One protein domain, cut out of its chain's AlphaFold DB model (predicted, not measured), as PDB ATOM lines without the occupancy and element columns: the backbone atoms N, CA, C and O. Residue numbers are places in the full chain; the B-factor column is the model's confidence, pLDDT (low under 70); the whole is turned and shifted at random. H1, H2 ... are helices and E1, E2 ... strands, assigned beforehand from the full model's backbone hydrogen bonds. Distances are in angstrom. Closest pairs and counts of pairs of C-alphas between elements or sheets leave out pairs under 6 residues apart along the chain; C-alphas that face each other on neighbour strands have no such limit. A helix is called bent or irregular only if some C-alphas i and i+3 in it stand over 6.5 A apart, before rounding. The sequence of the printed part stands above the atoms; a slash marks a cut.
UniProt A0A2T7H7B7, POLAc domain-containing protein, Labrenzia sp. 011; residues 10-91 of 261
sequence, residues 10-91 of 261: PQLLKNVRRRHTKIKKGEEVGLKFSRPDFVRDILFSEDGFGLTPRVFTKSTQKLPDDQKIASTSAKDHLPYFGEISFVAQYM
ATOM      1  N   PRO A  10     223.001 179.070 195.085       57.75
ATOM      2  CA  PRO A  10     222.406 180.250 195.714       57.75
ATOM      3  C   PRO A  10     222.267 181.454 194.777       57.75
ATOM      4  O   PRO A  10     221.362 182.262 194.964       57.75
ATOM      5  N   GLN A  11     223.151 181.595 193.782       56.75
ATOM      6  CA  GLN A  11     223.119 182.718 192.842       56.75
ATOM      7  C   GLN A  11     222.143 182.455 191.686       56.75
ATOM      8  O   GLN A  11     221.396 183.355 191.312       56.75
ATOM      9  N   LEU A  12     222.084 181.221 191.182       58.34
ATOM     10  CA  LEU A  12     221.167 180.816 190.108       58.34
ATOM     11  C   LEU A  12     219.694 180.927 190.554       58.34
ATOM     12  O   LEU A  12     218.864 181.529 189.871       58.34
ATOM     13  N   LEU A  13     219.389 180.522 191.792       66.94
ATOM     14  CA  LEU A  13     218.042 180.663 192.353       66.94
ATOM     15  C   LEU A  13     217.599 182.126 192.548       66.94
ATOM     16  O   LEU A  13     216.392 182.386 192.601       66.94
ATOM     17  N   LYS A  14     218.522 183.104 192.602       73.56
ATOM     18  CA  LYS A  14     218.159 184.536 192.617       73.56
ATOM     19  C   LYS A  14     217.547 184.974 191.288       73.56
ATOM     20  O   LYS A  14     216.598 185.757 191.307       73.56
ATOM     21  N   ASN A  15     218.030 184.446 190.162       75.69
ATOM     22  CA  ASN A  15     217.476 184.746 188.839       75.69
ATOM     23  C   ASN A  15     216.056 184.194 188.709       75.69
ATOM     24  O   ASN A  15     215.146 184.915 188.294       75.69
ATOM     25  N   VAL A  16     215.839 182.947 189.142       76.25
ATOM     26  CA  VAL A  16     214.500 182.341 189.166       76.25
ATOM     27  C   VAL A  16     213.573 183.115 190.102       76.25
ATOM     28  O   VAL A  16     212.455 183.454 189.719       76.25
ATOM     29  N   ARG A  17     214.041 183.484 191.303       78.12
ATOM     30  CA  ARG A  17     213.284 184.350 192.219       78.12
ATOM     31  C   ARG A  17     212.885 185.654 191.535       78.12
ATOM     32  O   ARG A  17     211.699 185.948 191.492       78.12
ATOM     33  N   ARG A  18     213.831 186.386 190.944       78.50
ATOM     34  CA  ARG A  18     213.568 187.665 190.267       78.50
ATOM     35  C   ARG A  18     212.533 187.535 189.146       78.50
ATOM     36  O   ARG A  18     211.658 188.387 189.052       78.50
ATOM     37  N   ARG A  19     212.590 186.469 188.337       81.19
ATOM     38  CA  ARG A  19     211.607 186.203 187.267       81.19
ATOM     39  C   ARG A  19     210.187 185.975 187.792       81.19
ATOM     40  O   ARG A  19     209.220 186.297 187.107       81.19
ATOM     41  N   HIS A  20     210.052 185.407 188.991       81.62
ATOM     42  CA  HIS A  20     208.757 185.014 189.557       81.62
ATOM     43  C   HIS A  20     208.231 185.941 190.657       81.62
ATOM     44  O   HIS A  20     207.048 185.830 191.009       81.62
ATOM     45  N   THR A  21     209.054 186.855 191.175       79.06
ATOM     46  CA  THR A  21     208.619 187.939 192.061       79.06
ATOM     47  C   THR A  21     207.650 188.836 191.301       79.06
ATOM     48  O   THR A  21     207.944 189.312 190.206       79.06
ATOM     49  N   LYS A  22     206.464 189.060 191.869       72.62
ATOM     50  CA  LYS A  22     205.509 190.008 191.300       72.62
ATOM     51  C   LYS A  22     205.750 191.372 191.918       72.62
ATOM     52  O   LYS A  22     205.874 191.473 193.129       72.62
ATOM     53  N   ILE A  23     205.728 192.415 191.101       70.56
ATOM     54  CA  ILE A  23     205.658 193.791 191.588       70.56
ATOM     55  C   ILE A  23     204.214 194.252 191.403       70.56
ATOM     56  O   ILE A  23     203.652 194.123 190.313       70.56
ATOM     57  N   LYS A  24     203.582 194.750 192.465       66.69
ATOM     58  CA  LYS A  24     202.240 195.341 192.398       66.69
ATOM     59  C   LYS A  24     202.286 196.687 193.102       66.69
ATOM     60  O   LYS A  24     202.682 196.750 194.253       66.69
ATOM     61  N   LYS A  25     201.869 197.752 192.407       67.56
ATOM     62  CA  LYS A  25     201.889 199.133 192.927       67.56
ATOM     63  C   LYS A  25     203.256 199.575 193.497       67.56
ATOM     64  O   LYS A  25     203.299 200.318 194.463       67.56
ATOM     65  N   GLY A  26     204.363 199.130 192.897       67.62
ATOM     66  CA  GLY A  26     205.718 199.510 193.325       67.62
ATOM     67  C   GLY A  26     206.320 198.653 194.441       67.62
ATOM     68  O   GLY A  26     207.500 198.806 194.728       67.62
ATOM     69  N   GLU A  27     205.567 197.704 195.006       64.31
ATOM     70  CA  GLU A  27     206.039 196.817 196.074       64.31
ATOM     71  C   GLU A  27     206.215 195.374 195.585       64.31
ATOM     72  O   GLU A  27     205.433 194.871 194.762       64.31
ATOM     73  N   GLU A  28     207.243 194.688 196.097       69.31
ATOM     74  CA  GLU A  28     207.435 193.255 195.869       69.31
ATOM     75  C   GLU A  28     206.334 192.457 196.580       69.31
ATOM     76  O   GLU A  28     206.350 192.242 197.790       69.31
ATOM     77  N   VAL A  29     205.380 191.946 195.806       65.31
ATOM     78  CA  VAL A  29     204.389 190.986 196.283       65.31
ATOM     79  C   VAL A  29     205.017 189.600 196.186       65.31
ATOM     80  O   VAL A  29     205.268 189.097 195.089       65.31
ATOM     81  N   GLY A  30     205.295 189.008 197.349       66.50
ATOM     82  CA  GLY A  30     206.120 187.809 197.525       66.50
ATOM     83  C   GLY A  30     205.842 186.604 196.606       66.50
ATOM     84  O   GLY A  30     204.824 186.483 195.920       66.50
ATOM     85  N   LEU A  31     206.787 185.661 196.611       76.06
ATOM     86  CA  LEU A  31     206.779 184.471 195.756       76.06
ATOM     87  C   LEU A  31     205.611 183.519 196.061       76.06
ATOM     88  O   LEU A  31     205.384 183.115 197.200       76.06
ATOM     89  N   LYS A  32     204.919 183.065 195.007       77.00
ATOM     90  CA  LYS A  32     203.908 181.998 195.097       77.00
ATOM     91  C   LYS A  32     204.491 180.653 194.671       77.00
ATOM     92  O   LYS A  32     204.455 180.301 193.493       77.00
ATOM     93  N   PHE A  33     204.919 179.870 195.657       78.31
ATOM     94  CA  PHE A  33     205.496 178.531 195.490       78.31
ATOM     95  C   PHE A  33     204.551 177.503 194.843       78.31
ATOM     96  O   PHE A  33     205.000 176.453 194.399       78.31
ATOM     97  N   SER A  34     203.246 177.775 194.754       75.69
ATOM     98  CA  SER A  34     202.268 176.881 194.120       75.69
ATOM     99  C   SER A  34     202.175 177.014 192.593       75.69
ATOM    100  O   SER A  34     201.455 176.230 191.967       75.69
ATOM    101  N   ARG A  35     202.839 178.009 191.984       81.69
ATOM    102  CA  ARG A  35     202.740 178.282 190.542       81.69
ATOM    103  C   ARG A  35     203.470 177.209 189.725       81.69
ATOM    104  O   ARG A  35     204.661 177.019 189.954       81.69
ATOM    105  N   PRO A  36     202.819 176.568 188.736       81.38
ATOM    106  CA  PRO A  36     203.460 175.540 187.916       81.38
ATOM    107  C   PRO A  36     204.742 176.016 187.224       81.38
ATOM    108  O   PRO A  36     205.750 175.323 187.300       81.38
ATOM    109  N   ASP A  37     204.734 177.212 186.630       83.19
ATOM    110  CA  ASP A  37     205.894 177.745 185.896       83.19
ATOM    111  C   ASP A  37     207.103 177.983 186.803       83.19
ATOM    112  O   ASP A  37     208.228 177.678 186.428       83.19
ATOM    113  N   PHE A  38     206.867 178.453 188.032       84.94
ATOM    114  CA  PHE A  38     207.922 178.633 189.029       84.94
ATOM    115  C   PHE A  38     208.595 177.304 189.369       84.94
ATOM    116  O   PHE A  38     209.819 177.209 189.399       84.94
ATOM    117  N   VAL A  39     207.797 176.257 189.584       84.81
ATOM    118  CA  VAL A  39     208.324 174.922 189.880       84.81
ATOM    119  C   VAL A  39     209.081 174.367 188.676       84.81
ATOM    120  O   VAL A  39     210.150 173.798 188.852       84.81
ATOM    121  N   ARG A  40     208.573 174.559 187.451       85.81
ATOM    122  CA  ARG A  40     209.269 174.134 186.226       85.81
ATOM    123  C   ARG A  40     210.617 174.822 186.076       85.81
ATOM    124  O   ARG A  40     211.597 174.139 185.807       85.81
ATOM    125  N   ASP A  41     210.669 176.133 186.279       87.06
ATOM    126  CA  ASP A  41     211.912 176.891 186.168       87.06
ATOM    127  C   ASP A  41     212.922 176.454 187.227       87.06
ATOM    128  O   ASP A  41     214.085 176.228 186.899       87.06
ATOM    129  N   ILE A  42     212.485 176.253 188.474       87.06
ATOM    130  CA  ILE A  42     213.372 175.733 189.520       87.06
ATOM    131  C   ILE A  42     213.897 174.346 189.160       87.06
ATOM    132  O   ILE A  42     215.080 174.090 189.347       87.06
ATOM    133  N   LEU A  43     213.052 173.437 188.677       87.50
ATOM    134  CA  LEU A  43     213.477 172.061 188.425       87.50
ATOM    135  C   LEU A  43     214.342 171.940 187.167       87.50
ATOM    136  O   LEU A  43     215.354 171.251 187.205       87.50
ATOM    137  N   PHE A  44     213.953 172.583 186.067       89.31
ATOM    138  CA  PHE A  44     214.449 172.244 184.730       89.31
ATOM    139  C   PHE A  44     215.250 173.351 184.042       89.31
ATOM    140  O   PHE A  44     215.969 173.051 183.094       89.31
ATOM    141  N   SER A  45     215.135 174.616 184.465       86.69
ATOM    142  CA  SER A  45     215.891 175.691 183.807       86.69
ATOM    143  C   SER A  45     217.375 175.657 184.182       86.69
ATOM    144  O   SER A  45     217.748 175.105 185.219       86.69
ATOM    145  N   GLU A  46     218.215 176.280 183.354       83.44
ATOM    146  CA  GLU A  46     219.655 176.418 183.618       83.44
ATOM    147  C   GLU A  46     219.949 177.257 184.871       83.44
ATOM    148  O   GLU A  46     220.906 176.977 185.588       83.44
ATOM    149  N   ASP A  47     219.083 178.231 185.179       82.62
ATOM    150  CA  ASP A  47     219.108 178.995 186.436       82.62
ATOM    151  C   ASP A  47     218.520 178.207 187.632       82.62
ATOM    152  O   ASP A  47     218.444 178.714 188.753       82.62
ATOM    153  N   GLY A  48     218.026 176.993 187.400       85.06
ATOM    154  CA  GLY A  48     217.465 176.104 188.410       85.06
ATOM    155  C   GLY A  48     218.410 174.952 188.753       85.06
ATOM    156  O   GLY A  48     219.631 175.089 188.769       85.06
ATOM    157  N   PHE A  49     217.833 173.785 189.026       85.12
ATOM    158  CA  PHE A  49     218.569 172.537 189.229       85.12
ATOM    159  C   PHE A  49     218.995 171.866 187.912       85.12
ATOM    160  O   PHE A  49     219.746 170.894 187.960       85.12
ATOM    161  N   GLY A  50     218.527 172.355 186.752       86.19
ATOM    162  CA  GLY A  50     218.880 171.811 185.436       86.19
ATOM    163  C   GLY A  50     218.552 170.323 185.272       86.19
ATOM    164  O   GLY A  50     219.293 169.594 184.613       86.19
ATOM    165  N   LEU A  51     217.490 169.841 185.924       88.94
ATOM    166  CA  LEU A  51     217.120 168.429 185.914       88.94
ATOM    167  C   LEU A  51     216.555 168.024 184.553       88.94
ATOM    168  O   LEU A  51     215.925 168.811 183.852       88.94
ATOM    169  N   THR A  52     216.720 166.754 184.199       88.69
ATOM    170  CA  THR A  52     216.087 166.193 183.004       88.69
ATOM    171  C   THR A  52     214.658 165.755 183.331       88.69
ATOM    172  O   THR A  52     214.489 164.947 184.248       88.69
ATOM    173  N   PRO A  53     213.629 166.232 182.606       88.56
ATOM    174  CA  PRO A  53     212.244 165.804 182.803       88.56
ATOM    175  C   PRO A  53     212.083 164.276 182.774       88.56
ATOM    176  O   PRO A  53     212.726 163.590 181.982       88.56
ATOM    177  N   ARG A  54     211.215 163.740 183.641       87.75
ATOM    178  CA  ARG A  54     210.970 162.287 183.769       87.75
ATOM    179  C   ARG A  54     209.569 161.861 183.345       87.75
ATOM    180  O   ARG A  54     209.359 160.702 183.009       87.75
ATOM    181  N   VAL A  55     208.623 162.795 183.343       86.00
ATOM    182  CA  VAL A  55     207.241 162.571 182.916       86.00
ATOM    183  C   VAL A  55     206.997 163.270 181.588       86.00
ATOM    184  O   VAL A  55     207.258 164.464 181.447       86.00
ATOM    185  N   PHE A  56     206.445 162.549 180.623       87.56
ATOM    186  CA  PHE A  56     206.191 163.051 179.274       87.56
ATOM    187  C   PHE A  56     204.697 163.039 178.965       87.56
ATOM    188  O   PHE A  56     203.908 162.366 179.629       87.56
ATOM    189  N   THR A  57     204.277 163.834 177.984       85.56
ATOM    190  CA  THR A  57     202.871 163.870 177.574       85.56
ATOM    191  C   THR A  57     202.446 162.521 177.001       85.56
ATOM    192  O   THR A  57     203.221 161.875 176.297       85.56
ATOM    193  N   LYS A  58     201.198 162.105 177.245       83.50
ATOM    194  CA  LYS A  58     200.690 160.793 176.800       83.50
ATOM    195  C   LYS A  58     200.856 160.544 175.298       83.50
ATOM    196  O   LYS A  58     201.081 159.407 174.903       83.50
ATOM    197  N   SER A  59     200.743 161.592 174.483       83.94
ATOM    198  CA  SER A  59     200.892 161.525 173.026       83.94
ATOM    199  C   SER A  59     202.324 161.230 172.578       83.94
ATOM    200  O   SER A  59     202.503 160.645 171.518       83.94
ATOM    201  N   THR A  60     203.331 161.601 173.371       83.88
ATOM    202  CA  THR A  60     204.747 161.499 172.984       83.88
ATOM    203  C   THR A  60     205.559 160.550 173.854       83.88
ATOM    204  O   THR A  60     206.671 160.201 173.487       83.88
ATOM    205  N   GLN A  61     205.017 160.062 174.975       81.19
ATOM    206  CA  GLN A  61     205.755 159.217 175.923       81.19
ATOM    207  C   GLN A  61     206.313 157.915 175.312       81.19
ATOM    208  O   GLN A  61     207.285 157.381 175.837       81.19
ATOM    209  N   LYS A  62     205.698 157.412 174.229       83.88
ATOM    210  CA  LYS A  62     206.122 156.201 173.499       83.88
ATOM    211  C   LYS A  62     207.043 156.487 172.306       83.88
ATOM    212  O   LYS A  62     207.475 155.547 171.649       83.88
ATOM    213  N   LEU A  63     207.280 157.758 171.983       86.56
ATOM    214  CA  LEU A  63     208.168 158.144 170.891       86.56
ATOM    215  C   LEU A  63     209.636 158.037 171.337       86.56
ATOM    216  O   LEU A  63     209.896 157.963 172.541       86.56
ATOM    217  N   PRO A  64     210.594 158.032 170.397       86.50
ATOM    218  CA  PRO A  64     212.013 158.133 170.720       86.50
ATOM    219  C   PRO A  64     212.332 159.428 171.494       86.50
ATOM    220  O   PRO A  64     211.565 160.393 171.454       86.50
ATOM    221  N   ASP A  65     213.426 159.432 172.262       81.38
ATOM    222  CA  ASP A  65     213.714 160.475 173.266       81.38
ATOM    223  C   ASP A  65     213.810 161.899 172.693       81.38
ATOM    224  O   ASP A  65     213.431 162.855 173.368       81.38
ATOM    225  N   ASP A  66     214.247 162.045 171.443       84.81
ATOM    226  CA  ASP A  66     214.317 163.306 170.696       84.81
ATOM    227  C   ASP A  66     212.936 163.911 170.385       84.81
ATOM    228  O   ASP A  66     212.816 165.117 170.175       84.81
ATOM    229  N   GLN A  67     211.883 163.091 170.402       83.56
ATOM    230  CA  GLN A  67     210.501 163.487 170.111       83.56
ATOM    231  C   GLN A  67     209.618 163.543 171.366       83.56
ATOM    232  O   GLN A  67     208.430 163.881 171.292       83.56
ATOM    233  N   LYS A  68     210.169 163.219 172.541       86.38
ATOM    234  CA  LYS A  68     209.429 163.253 173.803       86.38
ATOM    235  C   LYS A  68     209.225 164.687 174.278       86.38
ATOM    236  O   LYS A  68     210.164 165.438 174.521       86.38
ATOM    237  N   ILE A  69     207.965 165.043 174.520       83.12
ATOM    238  CA  ILE A  69     207.592 166.348 175.078       83.12
ATOM    239  C   ILE A  69     207.341 166.190 176.573       83.12
ATOM    240  O   ILE A  69     206.473 165.419 176.997       83.12
ATOM    241  N   ALA A  70     208.102 166.925 177.383       82.56
ATOM    242  CA  ALA A  70     207.962 166.912 178.833       82.56
ATOM    243  C   ALA A  70     206.556 167.359 179.268       82.56
ATOM    244  O   ALA A  70     206.005 168.336 178.761       82.56
ATOM    245  N   SER A  71     205.987 166.661 180.251       81.75
ATOM    246  CA  SER A  71     204.713 167.036 180.860       81.75
ATOM    247  C   SER A  71     204.809 168.432 181.471       81.75
ATOM    248  O   SER A  71     205.747 168.741 182.212       81.75
ATOM    249  N   THR A  72     203.798 169.257 181.205       76.69
ATOM    250  CA  THR A  72     203.656 170.605 181.773       76.69
ATOM    251  C   THR A  72     203.340 170.581 183.271       76.69
ATOM    252  O   THR A  72     203.506 171.589 183.961       76.69
ATOM    253  N   SER A  73     202.923 169.431 183.805       79.88
ATOM    254  CA  SER A  73     202.655 169.242 185.228       79.88
ATOM    255  C   SER A  73     203.955 169.039 186.003       79.88
ATOM    256  O   SER A  73     204.442 167.923 186.169       79.88
ATOM    257  N   ALA A  74     204.509 170.130 186.541       77.06
ATOM    258  CA  ALA A  74     205.726 170.095 187.359       77.06
ATOM    259  C   ALA A  74     205.621 169.137 188.562       77.06
ATOM    260  O   ALA A  74     206.612 168.549 188.988       77.06
ATOM    261  N   LYS A  75     204.404 168.966 189.098       79.06
ATOM    262  CA  LYS A  75     204.127 168.130 190.272       79.06
ATOM    263  C   LYS A  75     204.341 166.644 190.009       79.06
ATOM    264  O   LYS A  75     204.774 165.942 190.918       79.06
ATOM    265  N   ASP A  76     204.074 166.186 188.790       84.31
ATOM    266  CA  ASP A  76     204.179 164.766 188.443       84.31
ATOM    267  C   ASP A  76     205.639 164.310 188.366       84.31
ATOM    268  O   ASP A  76     205.933 163.134 188.558       84.31
ATOM    269  N   HIS A  77     206.568 165.249 188.159       85.50
ATOM    270  CA  HIS A  77     208.002 164.970 188.144       85.50
ATOM    271  C   HIS A  77     208.627 164.889 189.542       85.50
ATOM    272  O   HIS A  77     209.649 164.231 189.707       85.50
ATOM    273  N   LEU A  78     208.029 165.530 190.555       88.19
ATOM    274  CA  LEU A  78     208.605 165.623 191.907       88.19
ATOM    275  C   LEU A  78     209.000 164.265 192.521       88.19
ATOM    276  O   LEU A  78     210.085 164.194 193.100       88.19
ATOM    277  N   PRO A  79     208.201 163.182 192.396       88.12
ATOM    278  CA  PRO A  79     208.550 161.889 192.983       88.12
ATOM    279  C   PRO A  79     209.884 161.310 192.494       88.12
ATOM    280  O   PRO A  79     210.512 160.561 193.236       88.12
ATOM    281  N   TYR A  80     210.329 161.662 191.284       88.56
ATOM    282  CA  TYR A  80     211.573 161.156 190.695       88.56
ATOM    283  C   TYR A  80     212.827 161.876 191.201       88.56
ATOM    284  O   TYR A  80     213.939 161.419 190.951       88.56
ATOM    285  N   PHE A  81     212.662 162.997 191.901       89.81
ATOM    286  CA  PHE A  81     213.765 163.819 192.397       89.81
ATOM    287  C   PHE A  81     213.755 163.943 193.922       89.81
ATOM    288  O   PHE A  81     214.334 164.878 194.465       89.81
ATOM    289  N   GLY A  82     213.103 163.007 194.621       84.62
ATOM    290  CA  GLY A  82     212.975 163.024 196.082       84.62
ATOM    291  C   GLY A  82     214.305 162.960 196.845       84.62
ATOM    292  O   GLY A  82     214.345 163.357 198.003       84.62
ATOM    293  N   GLU A  83     215.384 162.521 196.193       86.00
ATOM    294  CA  GLU A  83     216.759 162.548 196.721       86.00
ATOM    295  C   GLU A  83     217.287 163.987 196.904       86.00
ATOM    296  O   GLU A  83     218.153 164.258 197.734       86.00
ATOM    297  N   ILE A  84     216.765 164.948 196.131       87.81
ATOM    298  CA  ILE A  84     217.171 166.350 196.215       87.81
ATOM    299  C   ILE A  84     216.440 166.997 197.392       87.81
ATOM    300  O   ILE A  84     215.218 167.144 197.370       87.81
ATOM    301  N   SER A  85     217.200 167.466 198.385       86.94
ATOM    302  CA  SER A  85     216.671 168.054 199.628       86.94
ATOM    303  C   SER A  85     215.587 169.119 199.395       86.94
ATOM    304  O   SER A  85     214.515 169.057 199.995       86.94
ATOM    305  N   PHE A  86     215.805 170.048 198.453       85.31
ATOM    306  CA  PHE A  86     214.799 171.055 198.096       85.31
ATOM    307  C   PHE A  86     213.493 170.427 197.588       85.31
ATOM    308  O   PHE A  86     212.411 170.849 197.989       85.31
ATOM    309  N   VAL A  87     213.575 169.422 196.711       87.44
ATOM    310  CA  VAL A  87     212.391 168.771 196.138       87.44
ATOM    311  C   VAL A  87     211.620 168.029 197.223       87.44
ATOM    312  O   VAL A  87     210.399 168.158 197.283       87.44
ATOM    313  N   ALA A  88     212.313 167.315 198.112       86.31
ATOM    314  CA  ALA A  88     211.691 166.648 199.251       86.31
ATOM    315  C   ALA A  88     210.926 167.643 200.145       86.31
ATOM    316  O   ALA A  88     209.740 167.448 200.419       86.31
ATOM    317  N   GLN A  89     211.563 168.759 200.515       86.69
ATOM    318  CA  GLN A  89     210.928 169.823 201.302       86.69
ATOM    319  C   GLN A  89     209.748 170.463 200.562       86.69
ATOM    320  O   GLN A  89     208.695 170.711 201.150       86.69
ATOM    321  N   TYR A  90     209.883 170.693 199.255       87.25
ATOM    322  CA  TYR A  90     208.815 171.238 198.427       87.25
ATOM    323  C   TYR A  90     207.614 170.284 198.335       87.25
ATOM    324  O   TYR A  90     206.462 170.712 198.433       87.25
ATOM    325  N   MET A  91     207.848 168.976 198.205       86.88
ATOM    326  CA  MET A  91     206.787 167.967 198.239       86.88
ATOM    327  C   MET A  91     206.017 168.015 199.561       86.88
ATOM    328  O   MET A  91     204.785 167.973 199.545       86.88
TER     329      MET A  91
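What this domain is: This is residues 10 to 91 of the 261 residues of the protein "POLAc domain-containing protein" of Labrenzia sp. 011 (UniProt A0A2T7H7B7). Four short helices touch one after another in a chain, with H2 in the middle; a small strand hairpin, E1 and E2, makes one end of the elongated shape, its residues 23 to 28 sticking out, and the long loop between H2 and H3 reaches to the other end. The 82 printed residues have four named helices and two named strands, in the order H1, E1, E2, H2, H3, H4, the strands antiparallel; the class is mostly helix. The whole is only just loose, close to compact, with a radius of gyration of the C-alphas of 14.4 A and spans of 47 by 26 by 20 A.

How they stand to each other: H1, residues 10 to 20, touches H2, residues 36 to 44, at a shallow tilt of 25 degrees, opposite ways; the closest C-alphas, of His 20 and Phe 38, are 6.5 A apart. Between them in the chain, E1, residues 22 to 24, and E2, residues 27 to 29, form a hairpin, with N 29 and O 22 within hydrogen-bond range at 2.8 A. H2 touches H3, residues 74 to 81, at a shallow tilt of 31 degrees, the same way; the closest C-alphas, of Arg 40 and Ala 74, are 5.5 A apart. H3 and H4, residues 85 to 91, form a helical hairpin and touch at a steep tilt of 42 degrees; the closest C-alphas, of Phe 81 and Val 87, are 6.4 A apart. H2 and H4 are near each other; H1 and H3 are apart. In H2 and H4 every O i to N i+4 pair is within hydrogen-bond range; in H1 5 of 7 are, and in H3 0 of 4, beside 4 of 5 O i to N i+3 pairs.

Where its parts are: H1 begins at C-alpha 10, (222.406, 180.250, 195.714), and is 15.7 A long. E1 and E2 measure 6.4 A and 6.1 A, H2 11.9 A. H3, 11.4 A, is only just irregular: C-alphas 76 and 79 are 6.9 A apart. H4, 10.0 A, ends at C-alpha 91, (206.787, 167.967, 198.239).

The domain as a whole: The C-alphas farthest apart, of Lys 25 and Pro 64, are 47.7 A apart. The printed part has no cut; the link from H2 to H3, 29 residues, is long. Residues 10 to 13 and 24 to 30 have pLDDT under 70.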